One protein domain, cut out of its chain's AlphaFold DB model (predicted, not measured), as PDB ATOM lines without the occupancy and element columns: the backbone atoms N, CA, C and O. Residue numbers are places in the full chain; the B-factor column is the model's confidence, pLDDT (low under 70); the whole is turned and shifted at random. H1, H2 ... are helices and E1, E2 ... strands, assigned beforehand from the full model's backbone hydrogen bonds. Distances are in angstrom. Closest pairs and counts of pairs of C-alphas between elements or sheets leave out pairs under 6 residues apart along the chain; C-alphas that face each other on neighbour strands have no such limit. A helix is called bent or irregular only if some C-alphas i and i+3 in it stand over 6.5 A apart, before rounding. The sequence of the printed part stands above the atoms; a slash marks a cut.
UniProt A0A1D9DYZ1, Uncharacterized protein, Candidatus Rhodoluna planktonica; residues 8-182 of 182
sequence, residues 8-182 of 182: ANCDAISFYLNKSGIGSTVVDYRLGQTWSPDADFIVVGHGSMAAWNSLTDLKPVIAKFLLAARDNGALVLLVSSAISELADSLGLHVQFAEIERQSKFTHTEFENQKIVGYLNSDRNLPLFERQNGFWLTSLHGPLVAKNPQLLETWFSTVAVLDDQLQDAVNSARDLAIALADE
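This is residues 8 to 182 of the 182 residues of an uncharacterized protein of Candidatus Rhodoluna planktonica (UniProt A0A1D9DYZ1). A small, twisted sheet of four short strands, E1, E2, E6 and E5, has helices H3 and H4 packed over one face, while a long, bent hairpin, E3 and E4, meets it at edge strand E5. At another side H1 and H6 graze the sheet, with H7 outside them. The printed part has 175 residues, with seven named helices and six named strands in the order H1 E1 H2 H3 E2 H4 E3 E4 E5 E6 H5 H6 H7. The sheet E1 E2 E6 E5 is mixed and E3 with E4 is antiparallel; the class is mixed, helices and strands. The whole is compact, with a radius of gyration of the C-alphas of 16.2 A and spans of 42 by 37 by 24 A.

H1, residues 8 to 19, comes closest to E1, residues 41 to 44, at the C-alphas of Cys 10 and Val 43, 7.1 A apart. E1, H2 (residues 49 to 53), H3 (56 to 71) and E2 (75 to 79) form a strand-helix-strand unit, two parallel neighbour strands with helices between, its crossover right-handed; N 42 and O 75 are 2.8 A apart. H4, residues 81 to 90, lies with H3 on the same face of the sheet, making two layers, at heights over the sheet of 9.6 and 11.0 A. H3 and H4 touch, closest at the C-alphas of Ala 63 and Ser 89, 5.8 A. E3 (98 to 110) and E4 (113 to 123) form a hairpin, with N 104 and O 119 3.0 A apart; E3 bends by 107 degrees at residue 101. E5 (128 to 131) and E6 (134 to 137) form another, with N 129 and O 136 at 2.9 A; E6 is parallel to E2, with N 78 and O 135 at 2.8 A. H5, residues 143 to 146, touches residues 9 to 13 of H1, closest at the C-alphas of Ala 12 and Ala 145, 5.9 A. H6 (150 to 158) and H7 (163 to 180) form a helical hairpin at a shallow tilt of 19 degrees, closest at the C-alphas of Glu 152 and Val 169, 5.9 A. Every O i to N i+4 pair is within hydrogen-bond range in H1, H2, H6 and H7, but 10 of 12 in H3 and 4 of 6 in H4; H5 is too short for one.

H1 begins at C-alpha 8, (66.682, 83.560, 86.552). H3 is 23.5 A long, E3 23.9 A and E4 23.7 A. H7, 26.0 A, ends at C-alpha 180, (71.070, 89.648, 71.239).

The farthest C-alphas, of Glu 100 and Asp 163, are 47.9 A apart. The printed part has no cut. The link from H1 to E1, 21 residues, is long. The pLDDT is under 70 at residues 159 to 169, 172 and 180 to 182.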
ATOM      1  N   ALA A   8      66.003  82.487  87.277       89.94
ATOM      2  CA  ALA A   8      66.682  83.560  86.552       89.94
ATOM      3  C   ALA A   8      65.770  84.281  85.540       89.94
ATOM      4  O   ALA A   8      66.127  85.346  85.040       89.94
ATOM      5  N   ASN A   9      64.581  83.740  85.228       90.31
ATOM      6  CA  ASN A   9      63.557  84.502  84.508       90.31
ATOM      7  C   ASN A   9      63.136  85.755  85.292       90.31
ATOM      8  O   ASN A   9      62.994  86.811  84.683       90.31
ATOM      9  N   CYS A  10      62.989  85.664  86.619       91.00
ATOM     10  CA  CYS A  10      62.662  86.815  87.464       91.00
ATOM     11  C   CYS A  10      63.785  87.858  87.438       91.00
ATOM     12  O   CYS A  10      63.511  89.051  87.327       91.00
ATOM     13  N   ASP A  11      65.042  87.411  87.472       91.62
ATOM     14  CA  ASP A  11      66.207  88.298  87.389       91.62
ATOM     15  C   ASP A  11      66.285  89.005  86.033       91.62
ATOM     16  O   ASP A  11      66.538  90.206  85.975       91.62
ATOM     17  N   ALA A  12      66.021  88.287  84.937       90.19
ATOM     18  CA  ALA A  12      65.986  88.867  83.599       90.19
ATOM     19  C   ALA A  12      64.869  89.914  83.463       90.19
ATOM     20  O   ALA A  12      65.121  91.015  82.983       90.19
ATOM     21  N   ILE A  13      63.654  89.606  83.933       89.12
ATOM     22  CA  ILE A  13      62.536  90.563  83.951       89.12
ATOM     23  C   ILE A  13      62.912  91.806  84.765       89.12
ATOM     24  O   ILE A  13      62.780  92.923  84.274       89.12
ATOM     25  N   SER A  14      63.433  91.612  85.980       90.44
ATOM     26  CA  SER A  14      63.878  92.694  86.863       90.44
ATOM     27  C   SER A  14      64.952  93.562  86.209       90.44
ATOM     28  O   SER A  14      64.873  94.790  86.243       90.44
ATOM     29  N   PHE A  15      65.938  92.948  85.549       89.62
ATOM     30  CA  PHE A  15      66.966  93.667  84.803       89.62
ATOM     31  C   PHE A  15      66.351  94.586  83.742       89.62
ATOM     32  O   PHE A  15      66.686  95.769  83.704       89.62
ATOM     33  N   TYR A  16      65.434  94.068  82.923       85.62
ATOM     34  CA  TYR A  16      64.799  94.848  81.862       85.62
ATOM     35  C   TYR A  16      63.890  95.955  82.402       85.62
ATOM     36  O   TYR A  16      63.993  97.086  81.936       85.62
ATOM     37  N   LEU A  17      63.085  95.682  83.434       85.50
ATOM     38  CA  LEU A  17      62.268  96.703  84.099       85.50
ATOM     39  C   LEU A  17      63.137  97.841  84.648       85.50
ATOM     40  O   LEU A  17      62.909  99.007  84.324       85.50
ATOM     41  N   ASN A  18      64.190  97.503  85.400       88.50
ATOM     42  CA  ASN A  18      65.085  98.495  85.996       88.50
ATOM     43  C   ASN A  18      65.834  99.305  84.929       88.50
ATOM     44  O   ASN A  18      66.039 100.508  85.094       88.50
ATOM     45  N   LYS A  19      66.241  98.670  83.822       82.06
ATOM     46  CA  LYS A  19      66.872  99.361  82.687       82.06
ATOM     47  C   LYS A  19      65.934 100.349  82.007       82.06
ATOM     48  O   LYS A  19      66.404 101.381  81.537       82.06
ATOM     49  N   SER A  20      64.641 100.068  82.031       76.44
ATOM     50  CA  SER A  20      63.600 100.951  81.521       76.44
ATOM     51  C   SER A  20      63.070 101.959  82.544       76.44
ATOM     52  O   SER A  20      62.078 102.632  82.286       76.44
ATOM     53  N   GLY A  21      63.713 102.084  83.708       80.75
ATOM     54  CA  GLY A  21      63.328 103.046  84.743       80.75
ATOM     55  C   GLY A  21      62.161 102.605  85.630       80.75
ATOM     56  O   GLY A  21      61.752 103.373  86.499       80.75
ATOM     57  N   ILE A  22      61.659 101.376  85.470       83.19
ATOM     58  CA  ILE A  22      60.645 100.790  86.351       83.19
ATOM     59  C   ILE A  22      61.352 100.053  87.486       83.19
ATOM     60  O   ILE A  22      62.046  99.059  87.268       83.19
ATOM     61  N   GLY A  23      61.153 100.517  88.717       86.31
ATOM     62  CA  GLY A  23      61.640  99.804  89.894       86.31
ATOM     63  C   GLY A  23      60.962  98.441  90.027       86.31
ATOM     64  O   GLY A  23      59.742  98.340  89.943       86.31
ATOM     65  N   SER A  24      61.746  97.394  90.268       89.00
ATOM     66  CA  SER A  24      61.230  96.036  90.461       89.00
ATOM     67  C   SER A  24      61.826  95.380  91.704       89.00
ATOM     68  O   SER A  24      62.932  95.706  92.137       89.00
ATOM     69  N   THR A  25      61.078  94.452  92.303       90.69
ATOM     70  CA  THR A  25      61.525  93.660  93.457       90.69
ATOM     71  C   THR A  25      61.329  92.182  93.158       90.69
ATOM     72  O   THR A  25      60.226  91.755  92.830       90.69
ATOM     73  N   VAL A  26      62.394  91.392  93.297       91.00
ATOM     74  CA  VAL A  26      62.321  89.930  93.194       91.00
ATOM     75  C   VAL A  26      62.147  89.357  94.597       91.00
ATOM     76  O   VAL A  26      62.941  89.643  95.493       91.00
ATOM     77  N   VAL A  27      61.096  88.560  94.790       90.06
ATOM     78  CA  VAL A  27      60.777  87.928  96.075       90.06
ATOM     79  C   VAL A  27      60.806  86.412  95.926       90.06
ATOM     80  O   VAL A  27      60.032  85.833  95.167       90.06
ATOM     81  N   ASP A  28      61.667  85.763  96.709       88.88
ATOM     82  CA  ASP A  28      61.701  84.307  96.818       88.88
ATOM     83  C   ASP A  28      60.708  83.824  97.875       88.88
ATOM     84  O   ASP A  28      60.959  83.925  99.080       88.88
ATOM     85  N   TYR A  29      59.604  83.224  97.432       84.19
ATOM     86  CA  TYR A  29      58.656  82.593  98.342       84.19
ATOM     87  C   TYR A  29      59.185  81.267  98.889       84.19
ATOM     88  O   TYR A  29      59.487  80.324  98.150       84.19
ATOM     89  N   ARG A  30      59.271  81.184 100.220       81.69
ATOM     90  CA  ARG A  30      59.669  79.979 100.953       81.69
ATOM     91  C   ARG A  30      58.488  79.358 101.686       81.69
ATOM     92  O   ARG A  30      57.463  79.993 101.939       81.69
ATOM     93  N   LEU A  31      58.658  78.091 102.053       72.75
ATOM     94  CA  LEU A  31      57.703  77.378 102.892       72.75
ATOM     95  C   LEU A  31      57.528  78.076 104.242       72.75
ATOM     96  O   LEU A  31      58.502  78.520 104.847       72.75
ATOM     97  N   GLY A  32      56.281  78.148 104.710       71.88
ATOM     98  CA  GLY A  32      55.928  78.775 105.987       71.88
ATOM     99  C   GLY A  32      55.852  80.304 105.954       71.88
ATOM    100  O   GLY A  32      55.585  80.906 106.990       71.88
ATOM    101  N   GLN A  33      56.065  80.937 104.797       80.50
ATOM    102  CA  GLN A  33      55.845  82.372 104.616       80.50
ATOM    103  C   GLN A  33      54.438  82.651 104.091       80.50
ATOM    104  O   GLN A  33      53.867  81.850 103.350       80.50
ATOM    105  N   THR A  34      53.900  83.818 104.439       77.88
ATOM    106  CA  THR A  34      52.704  84.355 103.788       77.88
ATOM    107  C   THR A  34      53.059  84.776 102.369       77.88
ATOM    108  O   THR A  34      54.015  85.526 102.168       77.88
ATOM    109  N   TRP A  35      52.299  84.296 101.389       84.12
ATOM    110  CA  TRP A  35      52.472  84.673  99.990       84.12
ATOM    111  C   TRP A  35      51.494  85.789  99.637       84.12
ATOM    112  O   TRP A  35      50.298  85.657  99.901       84.12
ATOM    113  N   SER A  36      52.002  86.887  99.075       80.00
ATOM    114  CA  SER A  36      51.158  87.977  98.583       80.00
ATOM    115  C   SER A  36      50.757  87.700  97.133       80.00
ATOM    116  O   SER A  36      51.650  87.460  96.310       80.00
ATOM    117  N   PRO A  37      49.454  87.703  96.800       74.81
ATOM    118  CA  PRO A  37      48.990  87.529  95.427       74.81
ATOM    119  C   PRO A  37      49.203  88.781  94.564       74.81
ATOM    120  O   PRO A  37      48.928  88.724  93.373       74.81
ATOM    121  N   ASP A  38      49.708  89.881  95.131       83.19
ATOM    122  CA  ASP A  38      49.930  91.160  94.439       83.19
ATOM    123  C   ASP A  38      51.220  91.170  93.595       83.19
ATOM    124  O   ASP A  38      51.793  92.222  93.326       83.19
ATOM    125  N   ALA A  39      51.744  89.995  93.240       87.75
ATOM    126  CA  ALA A  39      52.917  89.891  92.389       87.75
ATOM    127  C   ALA A  39      52.513  90.035  90.921       87.75
ATOM    128  O   ALA A  39      51.652  89.305  90.446       87.75
ATOM    129  N   ASP A  40      53.205  90.902  90.193       90.06
ATOM    130  CA  ASP A  40      53.018  91.121  88.756       90.06
ATOM    131  C   ASP A  40      53.430  89.906  87.908       90.06
ATOM    132  O   ASP A  40      52.774  89.529  86.936       90.06
ATOM    133  N   PHE A  41      54.525  89.256  88.309       91.69
ATOM    134  CA  PHE A  41      55.094  88.087  87.644       91.69
ATOM    135  C   PHE A  41      55.374  86.991  88.666       91.69
ATOM    136  O   PHE A  41      56.002  87.229  89.700       91.69
ATOM    137  N   ILE A  42      54.964  85.764  88.353       93.81
ATOM    138  CA  ILE A  42      55.236  84.583  89.171       93.81
ATOM    139  C   ILE A  42      55.842  83.495  88.295       93.81
ATOM    140  O   ILE A  42      55.259  83.086  87.294       93.81
ATOM    141  N   VAL A  43      56.991  82.967  88.717       94.38
ATOM    142  CA  VAL A  43      57.643  81.827  88.066       94.38
ATOM    143  C   VAL A  43      57.646  80.631  89.009       94.38
ATOM    144  O   VAL A  43      58.231  80.666  90.093       94.38
ATOM    145  N   VAL A  44      57.043  79.531  88.568       95.00
ATOM    146  CA  VAL A  44      57.144  78.228  89.227       95.00
ATOM    147  C   VAL A  44      58.075  77.352  88.400       95.00
ATOM    148  O   VAL A  44      57.684  76.747  87.403       95.00
ATOM    149  N   GLY A  45      59.342  77.328  88.809       94.06
ATOM    150  CA  GLY A  45      60.401  76.612  88.106       94.06
ATOM    151  C   GLY A  45      60.329  75.087  88.220       94.06
ATOM    152  O   GLY A  45      59.538  74.515  88.978       94.06
ATOM    153  N   HIS A  46      61.242  74.424  87.518       93.31
ATOM    154  CA  HIS A  46      61.421  72.985  87.605       93.31
ATOM    155  C   HIS A  46      61.952  72.566  88.979       93.31
ATOM    156  O   HIS A  46      62.827  73.210  89.572       93.31
ATOM    157  N   GLY A  47      61.439  71.450  89.485       91.88
ATOM    158  CA  GLY A  47      61.914  70.832  90.712       91.88
ATOM    159  C   GLY A  47      61.975  69.319  90.591       91.88
ATOM    160  O   GLY A  47      61.299  68.712  89.761       91.88
ATOM    161  N   SER A  48      62.809  68.714  91.434       90.44
ATOM    162  CA  SER A  48      62.938  67.263  91.498       90.44
ATOM    163  C   SER A  48      61.661  66.623  92.040       90.44
ATOM    164  O   SER A  48      60.888  67.253  92.765       90.44
ATOM    165  N   MET A  49      61.482  65.330  91.766       89.88
ATOM    166  CA  MET A  49      60.391  64.545  92.351       89.88
ATOM    167  C   MET A  49      60.406  64.607  93.886       89.88
ATOM    168  O   MET A  49      59.367  64.793  94.506       89.88
ATOM    169  N   ALA A  50      61.586  64.540  94.512       90.38
ATOM    170  CA  ALA A  50      61.716  64.662  95.965       90.38
ATOM    171  C   ALA A  50      61.241  66.030  96.488       90.38
ATOM    172  O   ALA A  50      60.580  66.092  97.524       90.38
ATOM    173  N   ALA A  51      61.539  67.111  95.762       90.94
ATOM    174  CA  ALA A  51      61.097  68.452  96.124       90.94
ATOM    175  C   ALA A  51      59.583  68.640  95.929       90.94
ATOM    176  O   ALA A  51      58.954  69.320  96.725       90.94
ATOM    177  N   TRP A  52      58.966  68.019  94.920       93.00
ATOM    178  CA  TRP A  52      57.503  68.029  94.791       93.00
ATOM    179  C   TRP A  52      56.815  67.162  95.842       93.00
ATOM    180  O   TRP A  52      55.780  67.558  96.377       93.00
ATOM    181  N   ASN A  53      57.412  66.022  96.194       91.88
ATOM    182  CA  ASN A  53      56.888  65.133  97.226       91.88
ATOM    183  C   ASN A  53      56.863  65.809  98.602       91.88
ATOM    184  O   ASN A  53      55.883  65.657  99.329       91.88
ATOM    185  N   SER A  54      57.879  66.610  98.945       91.06
ATOM    186  CA  SER A  54      57.880  67.383 100.197       91.06
ATOM    187  C   SER A  54      56.849  68.519 100.225       91.06
ATOM    188  O   SER A  54      56.566  69.059 101.291       91.06
ATOM    189  N   LEU A  55      56.272  68.866  99.071       89.69
ATOM    190  CA  LEU A  55      55.241  69.889  98.913       89.69
ATOM    191  C   LEU A  55      53.837  69.307  98.715       89.69
ATOM    192  O   LEU A  55      52.911  70.084  98.504       89.69
ATOM    193  N   THR A  56      53.658  67.982  98.771       90.38
ATOM    194  CA  THR A  56      52.395  67.306  98.415       90.38
ATOM    195  C   THR A  56      51.176  67.943  99.084       90.38
ATOM    196  O   THR A  56      50.243  68.342  98.389       90.38
ATOM    197  N   ASP A  57      51.225  68.139 100.402       90.44
ATOM    198  CA  ASP A  57      50.113  68.710 101.176       90.44
ATOM    199  C   ASP A  57      49.898  70.212 100.917       90.44
ATOM    200  O   ASP A  57      48.835  70.764 101.197       90.44
ATOM    201  N   LEU A  58      50.904  70.885 100.355       90.19
ATOM    202  CA  LEU A  58      50.875  72.310 100.034       90.19
ATOM    203  C   LEU A  58      50.506  72.586  98.577       90.19
ATOM    204  O   LEU A  58      50.175  73.727  98.261       90.19
ATOM    205  N   LYS A  59      50.489  71.578  97.694       91.50
ATOM    206  CA  LYS A  59      50.073  71.744  96.291       91.50
ATOM    207  C   LYS A  59      48.704  72.427  96.152       91.50
ATOM    208  O   LYS A  59      48.619  73.360  95.356       91.50
ATOM    209  N   PRO A  60      47.662  72.090  96.945       92.12
ATOM    210  CA  PRO A  60      46.384  72.800  96.868       92.12
ATOM    211  C   PRO A  60      46.482  74.274  97.285       92.12
ATOM    212  O   PRO A  60      45.769  75.117  96.746       92.12
ATOM    213  N   VAL A  61      47.359  74.598  98.241       91.62
ATOM    214  CA  VAL A  61      47.596  75.978  98.696       91.62
ATOM    215  C   VAL A  61      48.329  76.772  97.617       91.62
ATOM    216  O   VAL A  61      47.908  77.878  97.289       91.62
ATOM    217  N   ILE A  62      49.366  76.178  97.015       93.00
ATOM    218  CA  ILE A  62      50.089  76.734  95.863       93.00
ATOM    219  C   ILE A  62      49.118  77.000  94.719       93.00
ATOM    220  O   ILE A  62      49.070  78.114  94.214       93.00
ATOM    221  N   ALA A  63      48.295  76.023  94.348       95.06
ATOM    222  CA  ALA A  63      47.345  76.188  93.258       95.06
ATOM    223  C   ALA A  63      46.354  77.333  93.518       95.06
ATOM    224  O   ALA A  63      46.177  78.188  92.656       95.06
ATOM    225  N   LYS A  64      45.766  77.411  94.720       93.94
ATOM    226  CA  LYS A  64      44.874  78.521  95.099       93.94
ATOM    227  C   LYS A  64      45.564  79.880  95.024       93.94
ATOM    228  O   LYS A  64      44.962  80.831  94.541       93.94
ATOM    229  N   PHE A  65      46.808  79.961  95.489       93.56
ATOM    230  CA  PHE A  65      47.609  81.176  95.407       93.56
ATOM    231  C   PHE A  65      47.843  81.608  93.952       93.56
ATOM    232  O   PHE A  65      47.600  82.761  93.613       93.56
ATOM    233  N   LEU A  66      48.250  80.680  93.084       95.38
ATOM    234  CA  LEU A  66      48.513  80.968  91.672       95.38
ATOM    235  C   LEU A  66      47.243  81.355  90.908       95.38
ATOM    236  O   LEU A  66      47.294  82.243  90.063       95.38
ATOM    237  N   LEU A  67      46.108  80.718  91.214       95.69
ATOM    238  CA  LEU A  67      44.804  81.099  90.669       95.69
ATOM    239  C   LEU A  67      44.440  82.530  91.078       95.69
ATOM    240  O   LEU A  67      44.097  83.325  90.212       95.69
ATOM    241  N   ALA A  68      44.578  82.867  92.363       93.62
ATOM    242  CA  ALA A  68      44.286  84.209  92.863       93.62
ATOM    243  C   ALA A  68      45.201  85.273  92.238       93.62
ATOM    244  O   ALA A  68      44.719  86.319  91.823       93.62
ATOM    245  N   ALA A  69      46.502  84.996  92.126       92.31
ATOM    246  CA  ALA A  69      47.440  85.911  91.488       92.31
ATOM    247  C   ALA A  69      47.090  86.136  90.009       92.31
ATOM    248  O   ALA A  69      46.976  87.276  89.571       92.31
ATOM    249  N   ARG A  70      46.837  85.059  89.252       93.31
ATOM    250  CA  ARG A  70      46.381  85.157  87.858       93.31
ATOM    251  C   ARG A  70      45.093  85.980  87.749       93.31
ATOM    252  O   ARG A  70      44.994  86.835  86.876       93.31
ATOM    253  N   ASP A  71      44.116  85.731  88.617       91.50
ATOM    254  CA  ASP A  71      42.833  86.450  88.609       91.50
ATOM    255  C   ASP A  71      42.990  87.940  88.952       91.50
ATOM    256  O   ASP A  71      42.186  88.758  88.506       91.50
ATOM    257  N   ASN A  72      44.058  88.300  89.668       89.00
ATOM    258  CA  ASN A  72      44.464  89.678  89.936       89.00
ATOM    259  C   ASN A  72      45.294  90.311  88.799       89.00
ATOM    260  O   ASN A  72      45.726  91.451  88.936       89.00
ATOM    261  N   GLY A  73      45.512  89.605  87.685       88.75
ATOM    262  CA  GLY A  73      46.258  90.104  86.524       88.75
ATOM    263  C   GLY A  73      47.733  89.699  86.481       88.75
ATOM    264  O   GLY A  73      48.440  90.099  85.559       88.75
ATOM    265  N   ALA A  74      48.206  88.883  87.427       90.94
ATOM    266  CA  ALA A  74      49.581  88.400  87.406       90.94
ATOM    267  C   ALA A  74      49.841  87.492  86.202       90.94
ATOM    268  O   ALA A  74      49.054  86.593  85.881       90.94
ATOM    269  N   LEU A  75      51.027  87.627  85.613       93.31
ATOM    270  CA  LEU A  75      51.535  86.633  84.684       93.31
ATOM    271  C   LEU A  75      52.160  85.474  85.457       93.31
ATOM    272  O   LEU A  75      53.162  85.638  86.155       93.31
ATOM    273  N   VAL A  76      51.604  84.275  85.282       95.31
ATOM    274  CA  VAL A  76      52.103  83.061  85.936       95.31
ATOM    275  C   VAL A  76      52.734  82.114  84.915       95.31
ATOM    276  O   VAL A  76      52.045  81.593  84.037       95.31
ATOM    277  N   LEU A  77      54.037  81.863  85.060       96.19
ATOM    278  CA  LEU A  77      54.827  80.943  84.243       96.19
ATOM    279  C   LEU A  77      55.115  79.638  84.997       96.19
ATOM    280  O   LEU A  77      55.780  79.643  86.034       96.19
ATOM    281  N   LEU A  78      54.679  78.508  84.442       96.88
ATOM    282  CA  LEU A  78      54.987  77.165  84.932       96.88
ATOM    283  C   LEU A  78      56.039  76.510  84.036       96.88
ATOM    284  O   LEU A  78      55.835  76.367  82.828       96.88
ATOM    285  N   VAL A  79      57.143  76.066  84.639       95.88
ATOM    286  CA  VAL A  79      58.262  75.462  83.909       95.88
ATOM    287  C   VAL A  79      58.380  73.963  84.190       95.88
ATOM    288  O   VAL A  79      58.537  73.524  85.334       95.88
ATOM    289  N   SER A  80      58.363  73.168  83.118       95.25
ATOM    290  CA  SER A  80      58.609  71.724  83.101       95.25
ATOM    291  C   SER A  80      57.749  70.994  84.142       95.25
ATOM    292  O   SER A  80      56.523  71.042  84.062       95.25
ATOM    293  N   SER A  81      58.355  70.354  85.148       95.31
ATOM    294  CA  SER A  81      57.633  69.620  86.200       95.31
ATOM    295  C   SER A  81      56.502  70.415  86.859       95.31
ATOM    296  O   SER A  81      55.514  69.810  87.253       95.31
ATOM    297  N   ALA A  82      56.616  71.745  86.980       95.75
ATOM    298  CA  ALA A  82      55.554  72.555  87.580       95.75
ATOM    299  C   ALA A  82      54.218  72.408  86.840       95.75
ATOM    300  O   ALA A  82      53.173  72.404  87.481       95.75
ATOM    301  N   ILE A  83      54.264  72.214  85.518       96.62
ATOM    302  CA  ILE A  83      53.085  71.975  84.685       96.62
ATOM    303  C   ILE A  83      52.404  70.686  85.141       96.62
ATOM    304  O   ILE A  83      51.264  70.708  85.588       96.62
ATOM    305  N   SER A  84      53.122  69.563  85.104       94.31
ATOM    306  CA  SER A  84      52.561  68.253  85.449       94.31
ATOM    307  C   SER A  84      52.119  68.131  86.908       94.31
ATOM    308  O   SER A  84      51.197  67.387  87.206       94.31
ATOM    309  N   GLU A  85      52.776  68.839  87.826       95.25
ATOM    310  CA  GLU A  85      52.513  68.714  89.264       95.25
ATOM    311  C   GLU A  85      51.350  69.596  89.736       95.25
ATOM    312  O   GLU A  85      50.813  69.360  90.819       95.25
ATOM    313  N   LEU A  86      50.967  70.603  88.942       96.00
ATOM    314  CA  LEU A  86      49.906  71.556  89.273       96.00
ATOM    315  C   LEU A  86      48.737  71.548  88.278       96.00
ATOM    316  O   LEU A  86      47.715  72.159  88.588       96.00
ATOM    317  N   ALA A  87      48.846  70.857  87.135       95.25
ATOM    318  CA  ALA A  87      47.864  70.901  86.047       95.25
ATOM    319  C   ALA A  87      46.420  70.710  86.525       95.25
ATOM    320  O   ALA A  87      45.597  71.608  86.352       95.25
ATOM    321  N   ASP A  88      46.142  69.601  87.212       93.62
ATOM    322  CA  ASP A  88      44.795  69.276  87.689       93.62
ATOM    323  C   ASP A  88      44.245  70.345  88.641       93.62
ATOM    324  O   ASP A  88      43.085  70.743  88.552       93.62
ATOM    325  N   SER A  89      45.093  70.855  89.539       95.12
ATOM    326  CA  SER A  89      44.688  71.848  90.543       95.12
ATOM    327  C   SER A  89      44.483  73.248  89.956       95.12
ATOM    328  O   SER A  89      43.793  74.067  90.557       95.12
ATOM    329  N   LEU A  90      45.078  73.521  88.793       96.62
ATOM    330  CA  LEU A  90      44.953  74.781  88.060       96.62
ATOM    331  C   LEU A  90      43.913  74.704  86.927       96.62
ATOM    332  O   LEU A  90      43.696  75.693  86.227       96.62
ATOM    333  N   GLY A  91      43.261  73.548  86.746       95.00
ATOM    334  CA  GLY A  91      42.308  73.319  85.659       95.00
ATOM    335  C   GLY A  91      42.963  73.325  84.277       95.00
ATOM    336  O   GLY A  91      42.337  73.740  83.308       95.00
ATOM    337  N   LEU A  92      44.233  72.927  84.189       95.69
ATOM    338  CA  LEU A  92      44.970  72.812  82.934       95.69
ATOM    339  C   LEU A  92      44.707  71.440  82.306       95.69
ATOM    340  O   LEU A  92      44.712  70.416  82.987       95.69
ATOM    341  N   HIS A  93      44.507  71.405  80.993       93.12
ATOM    342  CA  HIS A  93      44.329  70.170  80.233       93.12
ATOM    343  C   HIS A  93      45.642  69.802  79.550       93.12
ATOM    344  O   HIS A  93      45.791  69.990  78.345       93.12
ATOM    345  N   VAL A  94      46.591  69.293  80.337       90.81
ATOM    346  CA  VAL A  94      47.906  68.873  79.846       90.81
ATOM    347  C   VAL A  94      47.991  67.357  79.887       90.81
ATOM    348  O   VAL A  94      47.983  66.748  80.955       90.81
ATOM    349  N   GLN A  95      48.091  66.739  78.714       88.06
ATOM    350  CA  GLN A  95      48.410  65.322  78.596       88.06
ATOM    351  C   GLN A  95      49.903  65.168  78.336       88.06
ATOM    352  O   GLN A  95      50.459  65.843  77.473       88.06
ATOM    353  N   PHE A  96      50.544  64.263  79.068       90.81
ATOM    354  CA  PHE A  96      51.940  63.914  78.851       90.81
ATOM    355  C   PHE A  96      52.156  62.412  79.045       90.81
ATOM    356  O   PHE A  96      51.401  61.726  79.731       90.81
ATOM    357  N   ALA A  97      53.215  61.917  78.429       91.19
ATOM    358  CA  ALA A  97      53.744  60.577  78.524       91.19
ATOM    359  C   ALA A  97      55.236  60.666  78.846       91.19
ATOM    360  O   ALA A  97      55.918  61.632  78.478       91.19
ATOM    361  N   GLU A  98      55.737  59.640  79.522       93.00
ATOM    362  CA  GLU A  98      57.172  59.451  79.668       93.00
ATOM    363  C   GLU A  98      57.788  59.128  78.303       93.00
ATOM    364  O   GLU A  98      57.247  58.348  77.516       93.00
ATOM    365  N   ILE A  99      58.918  59.759  78.021       94.44
ATOM    366  CA  ILE A  99      59.694  59.589  76.797       94.44
ATOM    367  C   ILE A  99      61.166  59.388  77.150       94.44
ATOM    368  O   ILE A  99      61.607  59.678  78.263       94.44
ATOM    369  N   GLU A 100      61.958  58.935  76.177       94.75
ATOM    370  CA  GLU A 100      63.410  59.022  76.306       94.75
ATOM    371  C   GLU A 100      63.818  60.482  76.528       94.75
ATOM    372  O   GLU A 100      63.355  61.388  75.823       94.75
ATOM    373  N   ARG A 101      64.676  60.706  77.529       94.62
ATOM    374  CA  ARG A 101      65.093  62.049  77.922       94.62
ATOM    375  C   ARG A 101      65.698  62.792  76.738       94.62
ATOM    376  O   ARG A 101      66.693  62.369  76.156       94.62
ATOM    377  N   GLN A 102      65.137  63.956  76.446       95.00
ATOM    378  CA  GLN A 102      65.669  64.883  75.462       95.00
ATOM    379  C   GLN A 102      66.463  65.977  76.166       95.00
ATOM    380  O   GLN A 102      65.953  66.611  77.086       95.00
ATOM    381  N   SER A 103      67.691  66.205  75.700       94.94
ATOM    382  CA  SER A 103      68.605  67.232  76.211       94.94
ATOM    383  C   SER A 103      69.176  68.009  75.027       94.94
ATOM    384  O   SER A 103      70.192  67.623  74.450       94.94
ATOM    385  N   LYS A 104      68.477  69.055  74.577       95.06
ATOM    386  CA  LYS A 104      68.837  69.783  73.348       95.06
ATOM    387  C   LYS A 104      68.318  71.213  73.345       95.06
ATOM    388  O   LYS A 104      67.277  71.513  73.923       95.06
ATOM    389  N   PHE A 105      68.999  72.076  72.596       94.12
ATOM    390  CA  PHE A 105      68.392  73.327  72.156       94.12
ATOM    391  C   PHE A 105      67.302  73.034  71.133       94.12
ATOM    392  O   PHE A 105      67.472  72.213  70.230       94.12
ATOM    393  N   THR A 106      66.165  73.693  71.292       95.88
ATOM    394  CA  THR A 106      65.033  73.548  70.386       95.88
ATOM    395  C   THR A 106      64.266  74.859  70.289       95.88
ATOM    396  O   THR A 106      64.597  75.837  70.962       95.88
ATOM    397  N   HIS A 107      63.276  74.887  69.406       95.19
ATOM    398  CA  HIS A 107      62.400  76.029  69.231       95.19
ATOM    399  C   HIS A 107      60.967  75.576  68.983       95.19
ATOM    400  O   HIS A 107      60.721  74.434  68.588       95.19
ATOM    401  N   THR A 108      60.036  76.490  69.199       96.12
ATOM    402  CA  THR A 108      58.627  76.353  68.847       96.12
ATOM    403  C   THR A 108      58.106  77.688  68.325       96.12
ATOM    404  O   THR A 108      58.732  78.721  68.560       96.12
ATOM    405  N   GLU A 109      56.997  77.666  67.599       95.25
ATOM    406  CA  GLU A 109      56.316  78.875  67.139       95.25
ATOM    407  C   GLU A 109      55.139  79.154  68.075       95.25
ATOM    408  O   GLU A 109      54.311  78.276  68.314       95.25
ATOM    409  N   PHE A 110      55.054  80.376  68.591       92.94
ATOM    410  CA  PHE A 110      53.963  80.832  69.442       92.94
ATOM    411  C   PHE A 110      53.550  82.239  69.017       92.94
ATOM    412  O   PHE A 110      54.385  83.134  68.979       92.94
ATOM    413  N   GLU A 111      52.276  82.438  68.668       89.19
ATOM    414  CA  GLU A 111      51.744  83.747  68.235       89.19
ATOM    415  C   GLU A 111      52.597  84.437  67.140       89.19
ATOM    416  O   GLU A 111      52.826  85.642  67.168       89.19
ATOM    417  N   ASN A 112      53.055  83.666  66.141       87.94
ATOM    418  CA  ASN A 112      53.961  84.099  65.057       87.94
ATOM    419  C   ASN A 112      55.367  84.528  65.516       87.94
ATOM    420  O   ASN A 112      56.084  85.199  64.771       87.94
ATOM    421  N   GLN A 113      55.766  84.148  66.727       89.25
ATOM    422  CA  GLN A 113      57.102  84.359  67.255       89.25
ATOM    423  C   GLN A 113      57.803  83.021  67.461       89.25
ATOM    424  O   GLN A 113      57.278  82.100  68.093       89.25
ATOM    425  N   LYS A 114      59.053  82.952  67.010       93.38
ATOM    426  CA  LYS A 114      59.929  81.827  67.306       93.38
ATOM    427  C   LYS A 114      60.437  81.937  68.738       93.38
ATOM    428  O   LYS A 114      61.152  82.881  69.070       93.38
ATOM    429  N   ILE A 115      60.114  80.949  69.563       95.12
ATOM    430  CA  ILE A 115      60.582  80.835  70.945       95.12
ATOM    431  C   ILE A 115      61.653  79.754  71.017       95.12
ATOM    432  O   ILE A 115      61.424  78.610  70.631       95.12
ATOM    433  N   VAL A 116      62.835  80.113  71.508       94.00
ATOM    434  CA  VAL A 116      64.018  79.254  71.595       94.00
ATOM    435  C   VAL A 116      64.345  78.957  73.053       94.00
ATOM    436  O   VAL A 116      64.330  79.836  73.910       94.00
ATOM    437  N   GLY A 117      64.719  77.719  73.353       93.19
ATOM    438  CA  GLY A 117      65.154  77.370  74.700       93.19
ATOM    439  C   GLY A 117      65.854  76.025  74.785       93.19
ATOM    440  O   GLY A 117      66.065  75.341  73.781       93.19
ATOM    441  N   TYR A 118      66.253  75.664  76.004       94.12
ATOM    442  CA  TYR A 118      66.879  74.375  76.275       94.12
ATOM    443  C   TYR A 118      65.840  73.399  76.819       94.12
ATOM    444  O   TYR A 118      65.288  73.616  77.895       94.12
ATOM    445  N   LEU A 119      65.576  72.326  76.082       95.19
ATOM    446  CA  LEU A 119      64.731  71.236  76.544       95.19
ATOM    447  C   LEU A 119      65.596  70.241  77.316       95.19
ATOM    448  O   LEU A 119      66.554  69.705  76.760       95.19
ATOM    449  N   ASN A 120      65.227  69.988  78.569       93.44
ATOM    450  CA  ASN A 120      65.775  68.915  79.389       93.44
ATOM    451  C   ASN A 120      64.619  68.189  80.077       93.44
ATOM    452  O   ASN A 120      64.234  68.532  81.194       93.44
ATOM    453  N   SER A 121      64.001  67.245  79.373       92.81
ATOM    454  CA  SER A 121      62.803  66.571  79.869       92.81
ATOM    455  C   SER A 121      62.724  65.130  79.395       92.81
ATOM    456  O   SER A 121      63.110  64.803  78.275       92.81
ATOM    457  N   ASP A 122      62.215  64.275  80.270       92.56
ATOM    458  CA  ASP A 122      61.762  62.908  80.005       92.56
ATOM    459  C   ASP A 122      60.230  62.832  79.877       92.56
ATOM    460  O   ASP A 122      59.648  61.752  79.925       92.56
ATOM    461  N   ARG A 123      59.564  63.976  79.685       93.56
ATOM    462  CA  ARG A 123      58.126  64.077  79.415       93.56
ATOM    463  C   ARG A 123      57.900  64.882  78.140       93.56
ATOM    464  O   ARG A 123      58.563  65.890  77.908       93.56
ATOM    465  N   ASN A 124      56.929  64.480  77.327       93.75
ATOM    466  CA  ASN A 124      56.516  65.228  76.132       93.75
ATOM    467  C   ASN A 124      55.563  66.395  76.468       93.75
ATOM    468  O   ASN A 124      54.504  66.544  75.864       93.75
ATOM    469  N   LEU A 125      55.944  67.218  77.446       95.25
ATOM    470  CA  LEU A 125      55.223  68.440  77.800       95.25
ATOM    471  C   LEU A 125      55.275  69.472  76.653       95.25
ATOM    472  O   LEU A 125      56.192  69.428  75.826       95.25
ATOM    473  N   PRO A 126      54.322  70.419  76.607       94.88
ATOM    474  CA  PRO A 126      54.338  71.504  75.632       94.88
ATOM    475  C   PRO A 126      55.624  72.332  75.745       94.88
ATOM    476  O   PRO A 126      56.049  72.711  76.840       94.88
ATOM    477  N   LEU A 127      56.235  72.645  74.595       96.00
ATOM    478  CA  LEU A 127      57.446  73.469  74.556       96.00
ATOM    479  C   LEU A 127      57.153  74.892  75.040       96.00
ATOM    480  O   LEU A 127      57.883  75.411  75.880       96.00
ATOM    481  N   PHE A 128      56.082  75.507  74.548       96.50
ATOM    482  CA  PHE A 128      55.599  76.803  75.007       96.50
ATOM    483  C   PHE A 128      54.126  76.959  74.614       96.50
ATOM    484  O   PHE A 128      53.790  76.810  73.442       96.50
ATOM    485  N   GLU A 129      53.247  77.228  75.573       95.50
ATOM    486  CA  GLU A 129      51.819  77.438  75.324       95.50
ATOM    487  C   GLU A 129      51.178  78.341  76.385       95.50
ATOM    488  O   GLU A 129      51.761  78.614  77.437       95.50
ATOM    489  N   ARG A 130      49.945  78.782  76.114       95.00
ATOM    490  CA  ARG A 130      49.117  79.533  77.061       95.00
ATOM    491  C   ARG A 130      47.768  78.842  77.239       95.00
ATOM    492  O   ARG A 130      47.059  78.624  76.259       95.00
ATOM    493  N   GLN A 131      47.389  78.550  78.483       95.56
ATOM    494  CA  GLN A 131      46.121  77.902  78.825       95.56
ATOM    495  C   GLN A 131      45.536  78.500  80.109       95.56
ATOM    496  O   GLN A 131      46.223  78.600  81.118       95.56
ATOM    497  N   ASN A 132      44.260  78.898  80.081       92.62
ATOM    498  CA  ASN A 132      43.531  79.438  81.242       92.62
ATOM    499  C   ASN A 132      44.275  80.563  81.995       92.62
ATOM    500  O   ASN A 132      44.246  80.614  83.224       92.62
ATOM    501  N   GLY A 133      44.959  81.441  81.250       91.38
ATOM    502  CA  GLY A 133      45.760  82.555  81.780       91.38
ATOM    503  C   GLY A 133      47.147  82.171  82.312       91.38
ATOM    504  O   GLY A 133      47.899  83.050  82.715       91.38
ATOM    505  N   PHE A 134      47.515  80.890  82.279       96.56
ATOM    506  CA  PHE A 134      48.849  80.412  82.636       96.56
ATOM    507  C   PHE A 134      49.729  80.253  81.400       96.56
ATOM    508  O   PHE A 134      49.273  79.788  80.354       96.56
ATOM    509  N   TRP A 135      51.005  80.590  81.555       96.06
ATOM    510  CA  TRP A 135      52.055  80.333  80.579       96.06
ATOM    511  C   TRP A 135      52.768  79.043  80.951       96.06
ATOM    512  O   TRP A 135      53.216  78.881  82.085       96.06
ATOM    513  N   LEU A 136      52.866  78.113  80.011       97.06
ATOM    514  CA  LEU A 136      53.377  76.769  80.244       97.06
ATOM    515  C   LEU A 136      54.564  76.538  79.318       97.06
ATOM    516  O   LEU A 136      54.475  76.782  78.118       97.06
ATOM    517  N   THR A 137      55.688  76.069  79.854       96.75
ATOM    518  CA  THR A 137      56.862  75.774  79.030       96.75
ATOM    519  C   THR A 137      57.697  74.629  79.571       96.75
ATOM    520  O   THR A 137      57.998  74.565  80.758       96.75
ATOM    521  N   SER A 138      58.133  73.721  78.703       96.25
ATOM    522  CA  SER A 138      59.184  72.752  79.025       96.25
ATOM    523  C   SER A 138      60.592  73.264  78.684       96.25
ATOM    524  O   SER A 138      61.570  72.533  78.856       96.25
ATOM    525  N   LEU A 139      60.707  74.493  78.171       95.69
ATOM    526  CA  LEU A 139      61.975  75.138  77.858       95.69
ATOM    527  C   LEU A 139      62.539  75.798  79.116       95.69
ATOM    528  O   LEU A 139      61.901  76.645  79.738       95.69
ATOM    529  N   HIS A 140      63.761  75.423  79.475       92.25
ATOM    530  CA  HIS A 140      64.437  75.963  80.646       92.25
ATOM    531  C   HIS A 140      65.079  77.317  80.390       92.25
ATOM    532  O   HIS A 140      65.500  77.647  79.270       92.25
ATOM    533  N   GLY A 141      65.129  78.086  81.475       75.56
ATOM    534  CA  GLY A 141      65.462  79.495  81.450       75.56
ATOM    535  C   GLY A 141      66.956  79.853  81.510       75.56
ATOM    536  O   GLY A 141      67.820  78.974  81.479       75.56
ATOM    537  N   PRO A 142      67.246  81.172  81.576       86.12
ATOM    538  CA  PRO A 142      66.261  82.259  81.508       86.12
ATOM    539  C   PRO A 142      65.693  82.398  80.087       86.12
ATOM    540  O   PRO A 142      66.415  82.674  79.130       86.12
ATOM    541  N   LEU A 143      64.387  82.167  79.950       89.12
ATOM    542  CA  LEU A 143      63.670  82.142  78.679       89.12
ATOM    543  C   LEU A 143      63.566  83.559  78.120       89.12
ATOM    544  O   LEU A 143      63.845  83.770  76.947       89.12
ATOM    545  N   VAL A 144      63.258  84.526  78.985       85.94
ATOM    546  CA  VAL A 144      63.152  85.952  78.641       85.94
ATOM    547  C   VAL A 144      64.462  86.506  78.092       85.94
ATOM    548  O   VAL A 144      64.459  87.233  77.108       85.94
ATOM    549  N   ALA A 145      65.599  86.120  78.676       87.06
ATOM    550  CA  ALA A 145      66.904  86.579  78.205       87.06
ATOM    551  C   ALA A 145      67.213  86.107  76.774       87.06
ATOM    552  O   ALA A 145      67.891  86.805  76.034       87.06
ATOM    553  N   LYS A 146      66.712  84.928  76.385       88.62
ATOM    554  CA  LYS A 146      66.896  84.359  75.038       88.62
ATOM    555  C   LYS A 146      65.802  84.762  74.053       88.62
ATOM    556  O   LYS A 146      65.968  84.562  72.857       88.62
ATOM    557  N   ASN A 147      64.674  85.248  74.562       91.06
ATOM    558  CA  ASN A 147      63.483  85.579  73.789       91.06
ATOM    559  C   ASN A 147      62.961  86.941  74.247       91.06
ATOM    560  O   ASN A 147      61.897  87.018  74.866       91.06
ATOM    561  N   PRO A 148      63.718  88.017  73.989       85.88
ATOM    562  CA  PRO A 148      63.364  89.353  74.451       85.88
ATOM    563  C   PRO A 148      62.006  89.849  73.951       85.88
ATOM    564  O   PRO A 148      61.336  90.615  74.638       85.88
ATOM    565  N   GLN A 149      61.553  89.353  72.801       85.69
ATOM    566  CA  GLN A 149      60.220  89.603  72.257       85.69
ATOM    567  C   GLN A 149      59.081  89.186  73.204       85.69
ATOM    568  O   GLN A 149      57.991  89.746  73.121       85.69
ATOM    569  N   LEU A 150      59.324  88.257  74.139       87.81
ATOM    570  CA  LEU A 150      58.329  87.871  75.142       87.81
ATOM    571  C   LEU A 150      58.033  88.995  76.138       87.81
ATOM    572  O   LEU A 150      56.938  89.013  76.689       87.81
ATOM    573  N   LEU A 151      58.965  89.930  76.367       84.38
ATOM    574  CA  LEU A 151      58.767  91.035  77.313       84.38
ATOM    575  C   LEU A 151      57.567  91.897  76.927       84.38
ATOM    576  O   LEU A 151      56.779  92.253  77.792       84.38
ATOM    577  N   GLU A 152      57.389  92.181  75.638       79.12
ATOM    578  CA  GLU A 152      56.260  92.978  75.152       79.12
ATOM    579  C   GLU A 152      54.925  92.280  75.425       79.12
ATOM    580  O   GLU A 152      54.008  92.863  76.011       79.12
ATOM    581  N   THR A 153      54.841  90.994  75.092       83.56
ATOM    582  CA  THR A 153      53.648  90.179  75.342       83.56
ATOM    583  C   THR A 153      53.367  90.020  76.840       83.56
ATOM    584  O   THR A 153      52.219  90.021  77.280       83.56
ATOM    585  N   TRP A 154      54.411  89.883  77.653       87.25
ATOM    586  CA  TRP A 154      54.287  89.669  79.092       87.25
ATOM    587  C   TRP A 154      53.915  90.948  79.830       87.25
ATOM    588  O   TRP A 154      53.024  90.932  80.673       87.25
ATOM    589  N   PHE A 155      54.530  92.072  79.480       82.00
ATOM    590  CA  PHE A 155      54.234  93.353  80.108       82.00
ATOM    591  C   PHE A 155      52.848  93.871  79.718       82.00
ATOM    592  O   PHE A 155      52.120  94.347  80.583       82.00
ATOM    593  N   SER A 156      52.422  93.675  78.467       75.75
ATOM    594  CA  SER A 156      51.043  93.979  78.052       75.75
ATOM    595  C   SER A 156      49.986  93.105  78.739       75.75
ATOM    596  O   SER A 156      48.838  93.525  78.847       75.75
ATOM    597  N   THR A 157      50.355  91.917  79.237       75.62
ATOM    598  CA  THR A 157      49.448  91.054  80.020       75.62
ATOM    599  C   THR A 157      49.217  91.598  81.434       75.62
ATOM    600  O   THR A 157      48.117  91.472  81.959       75.62
ATOM    601  N   VAL A 158      50.248  92.187  82.043       74.88
ATOM    602  CA  VAL A 158      50.240  92.628  83.451       74.88
ATOM    603  C   VAL A 158      49.771  94.080  83.609       74.88
ATOM    604  O   VAL A 158      49.252  94.468  84.651       74.88
ATOM    605  N   ALA A 159      49.921  94.908  82.577       61.19
ATOM    606  CA  ALA A 159      49.621  96.328  82.663       61.19
ATOM    607  C   ALA A 159      48.111  96.645  82.638       61.19
ATOM    608  O   ALA A 159      47.412  96.333  81.675       61.19
ATOM    609  N   VAL A 160      47.637  97.444  83.604       55.47
ATOM    610  CA  VAL A 160      46.699  98.528  83.264       55.47
ATOM    611  C   VAL A 160      47.570  99.586  82.601       55.47
ATOM    612  O   VAL A 160      48.291 100.301  83.290       55.47
ATOM    613  N   LEU A 161      47.607  99.585  81.269       50.12
ATOM    614  CA  LEU A 161      48.518 100.418  80.484       50.12
ATOM    615  C   LEU A 161      48.326 101.903  80.825       50.12
ATOM    616  O   LEU A 161      47.364 102.526  80.374       50.12
ATOM    617  N   ASP A 162      49.248 102.464  81.607       54.12
ATOM    618  CA  ASP A 162      49.602 103.874  81.486       54.12
ATOM    619  C   ASP A 162      50.773 104.011  80.498       54.12
ATOM    620  O   ASP A 162      51.534 103.062  80.264       54.12
ATOM    621  N   ASP A 163      50.888 105.186  79.881       58.22
ATOM    622  CA  ASP A 163      51.844 105.442  78.801       58.22
ATOM    623  C   ASP A 163      53.315 105.248  79.234       58.22
ATOM    624  O   ASP A 163      54.154 104.863  78.418       58.22
ATOM    625  N   GLN A 164      53.645 105.438  80.519       61.06
ATOM    626  CA  GLN A 164      55.015 105.309  81.030       61.06
ATOM    627  C   GLN A 164      55.479 103.854  81.060       61.06
ATOM    628  O   GLN A 164      56.640 103.568  80.754       61.06
ATOM    629  N   LEU A 165      54.582 102.923  81.399       62.56
ATOM    630  CA  LEU A 165      54.924 101.504  81.391       62.56
ATOM    631  C   LEU A 165      55.155 101.018  79.954       62.56
ATOM    632  O   LEU A 165      56.115 100.292  79.714       62.56
ATOM    633  N   GLN A 166      54.334 101.459  78.995       65.56
ATOM    634  CA  GLN A 166      54.459 101.081  77.582       65.56
ATOM    635  C   GLN A 166      55.777 101.566  76.960       65.56
ATOM    636  O   GLN A 166      56.443 100.806  76.254       65.56
ATOM    637  N   ASP A 167      56.198 102.797  77.252       69.75
ATOM    638  CA  ASP A 167      57.488 103.323  76.793       69.75
ATOM    639  C   ASP A 167      58.665 102.534  77.378       69.75
ATOM    640  O   ASP A 167      59.650 102.236  76.691       69.75
ATOM    641  N   ALA A 168      58.538 102.119  78.637       67.25
ATOM    642  CA  ALA A 168      59.508 101.270  79.298       67.25
ATOM    643  C   ALA A 168      59.540  99.840  78.719       67.25
ATOM    644  O   ALA A 168      60.626  99.278  78.549       67.25
ATOM    645  N   VAL A 169      58.390  99.267  78.346       67.12
ATOM    646  CA  VAL A 169      58.302  97.987  77.619       67.12
ATOM    647  C   VAL A 169      59.049  98.064  76.294       67.12
ATOM    648  O   VAL A 169      59.896  97.216  76.008       67.12
ATOM    649  N   ASN A 170      58.763  99.098  75.503       72.75
ATOM    650  CA  ASN A 170      59.386  99.302  74.199       72.75
ATOM    651  C   ASN A 170      60.905  99.465  74.343       72.75
ATOM    652  O   ASN A 170      61.672  98.798  73.651       72.75
ATOM    653  N   SER A 171      61.342 100.266  75.317       75.56
ATOM    654  CA  SER A 171      62.763 100.471  75.621       75.56
ATOM    655  C   SER A 171      63.461  99.181  76.067       75.56
ATOM    656  O   SER A 171      64.580  98.902  75.637       75.56
ATOM    657  N   ALA A 172      62.798  98.370  76.900       69.25
ATOM    658  CA  ALA A 172      63.315  97.078  77.346       69.25
ATOM    659  C   ALA A 172      63.502  96.130  76.161       69.25
ATOM    660  O   ALA A 172      64.555  95.509  76.038       69.25
ATOM    661  N   ARG A 173      62.501  96.045  75.278       71.88
ATOM    662  CA  ARG A 173      62.544  95.213  74.074       71.88
ATOM    663  C   ARG A 173      63.688  95.625  73.156       71.88
ATOM    664  O   ARG A 173      64.469  94.772  72.749       71.88
ATOM    665  N   ASP A 174      63.798  96.913  72.848       78.44
ATOM    666  CA  ASP A 174      64.804  97.419  71.914       78.44
ATOM    667  C   ASP A 174      66.226  97.205  72.462       78.44
ATOM    668  O   ASP A 174      67.116  96.773  71.727       78.44
ATOM    669  N   LEU A 175      66.428  97.398  73.772       74.75
ATOM    670  CA  LEU A 175      67.684  97.058  74.445       74.75
ATOM    671  C   LEU A 175      67.994  95.565  74.333       74.75
ATOM    672  O   LEU A 175      69.128  95.169  74.079       74.75
ATOM    673  N   ALA A 176      66.992  94.729  74.558       70.06
ATOM    674  CA  ALA A 176      67.159  93.294  74.584       70.06
ATOM    675  C   ALA A 176      67.438  92.707  73.187       70.06
ATOM    676  O   ALA A 176      68.221  91.769  73.070       70.06
ATOM    677  N   ILE A 177      66.859  93.297  72.134       73.69
ATOM    678  CA  ILE A 177      67.212  93.017  70.734       73.69
ATOM    679  C   ILE A 177      68.663  93.430  70.469       73.69
ATOM    680  O   ILE A 177      69.439  92.617  69.979       73.69
ATOM    681  N   ALA A 178      69.057  94.646  70.861       74.44
ATOM    682  CA  ALA A 178      70.422  95.133  70.652       74.44
ATOM    683  C   ALA A 178      71.483  94.243  71.325       74.44
ATOM    684  O   ALA A 178      72.536  94.009  70.747       74.44
ATOM    685  N   LEU A 179      71.194  93.713  72.519       70.62
ATOM    686  CA  LEU A 179      72.082  92.793  73.239       70.62
ATOM    687  C   LEU A 179      72.115  91.370  72.658       70.62
ATOM    688  O   LEU A 179      73.019  90.610  72.992       70.62
ATOM    689  N   ALA A 180      71.123  90.974  71.857       60.59
ATOM    690  CA  ALA A 180      71.070  89.648  71.239       60.59
ATOM    691  C   ALA A 180      71.836  89.573  69.905       60.59
ATOM    692  O   ALA A 180      72.147  88.470  69.455       60.59
ATOM    693  N   ASP A 181      72.129  90.727  69.295       56.88
ATOM    694  CA  ASP A 181      72.861  90.859  68.028       56.88
ATOM    695  C   ASP A 181      74.390  91.061  68.211       56.88
ATOM    696  O   ASP A 181      75.116  91.116  67.211       56.88
ATOM    697  N   GLU A 182      74.889  91.155  69.455       48.09
ATOM    698  CA  GLU A 182      76.325  91.203  69.826       48.09
ATOM    699  C   GLU A 182      76.923  89.811  70.111       48.09
ATOM    700  O   GLU A 182      78.066  89.560  69.655       48.09
TER     701      GLU A 182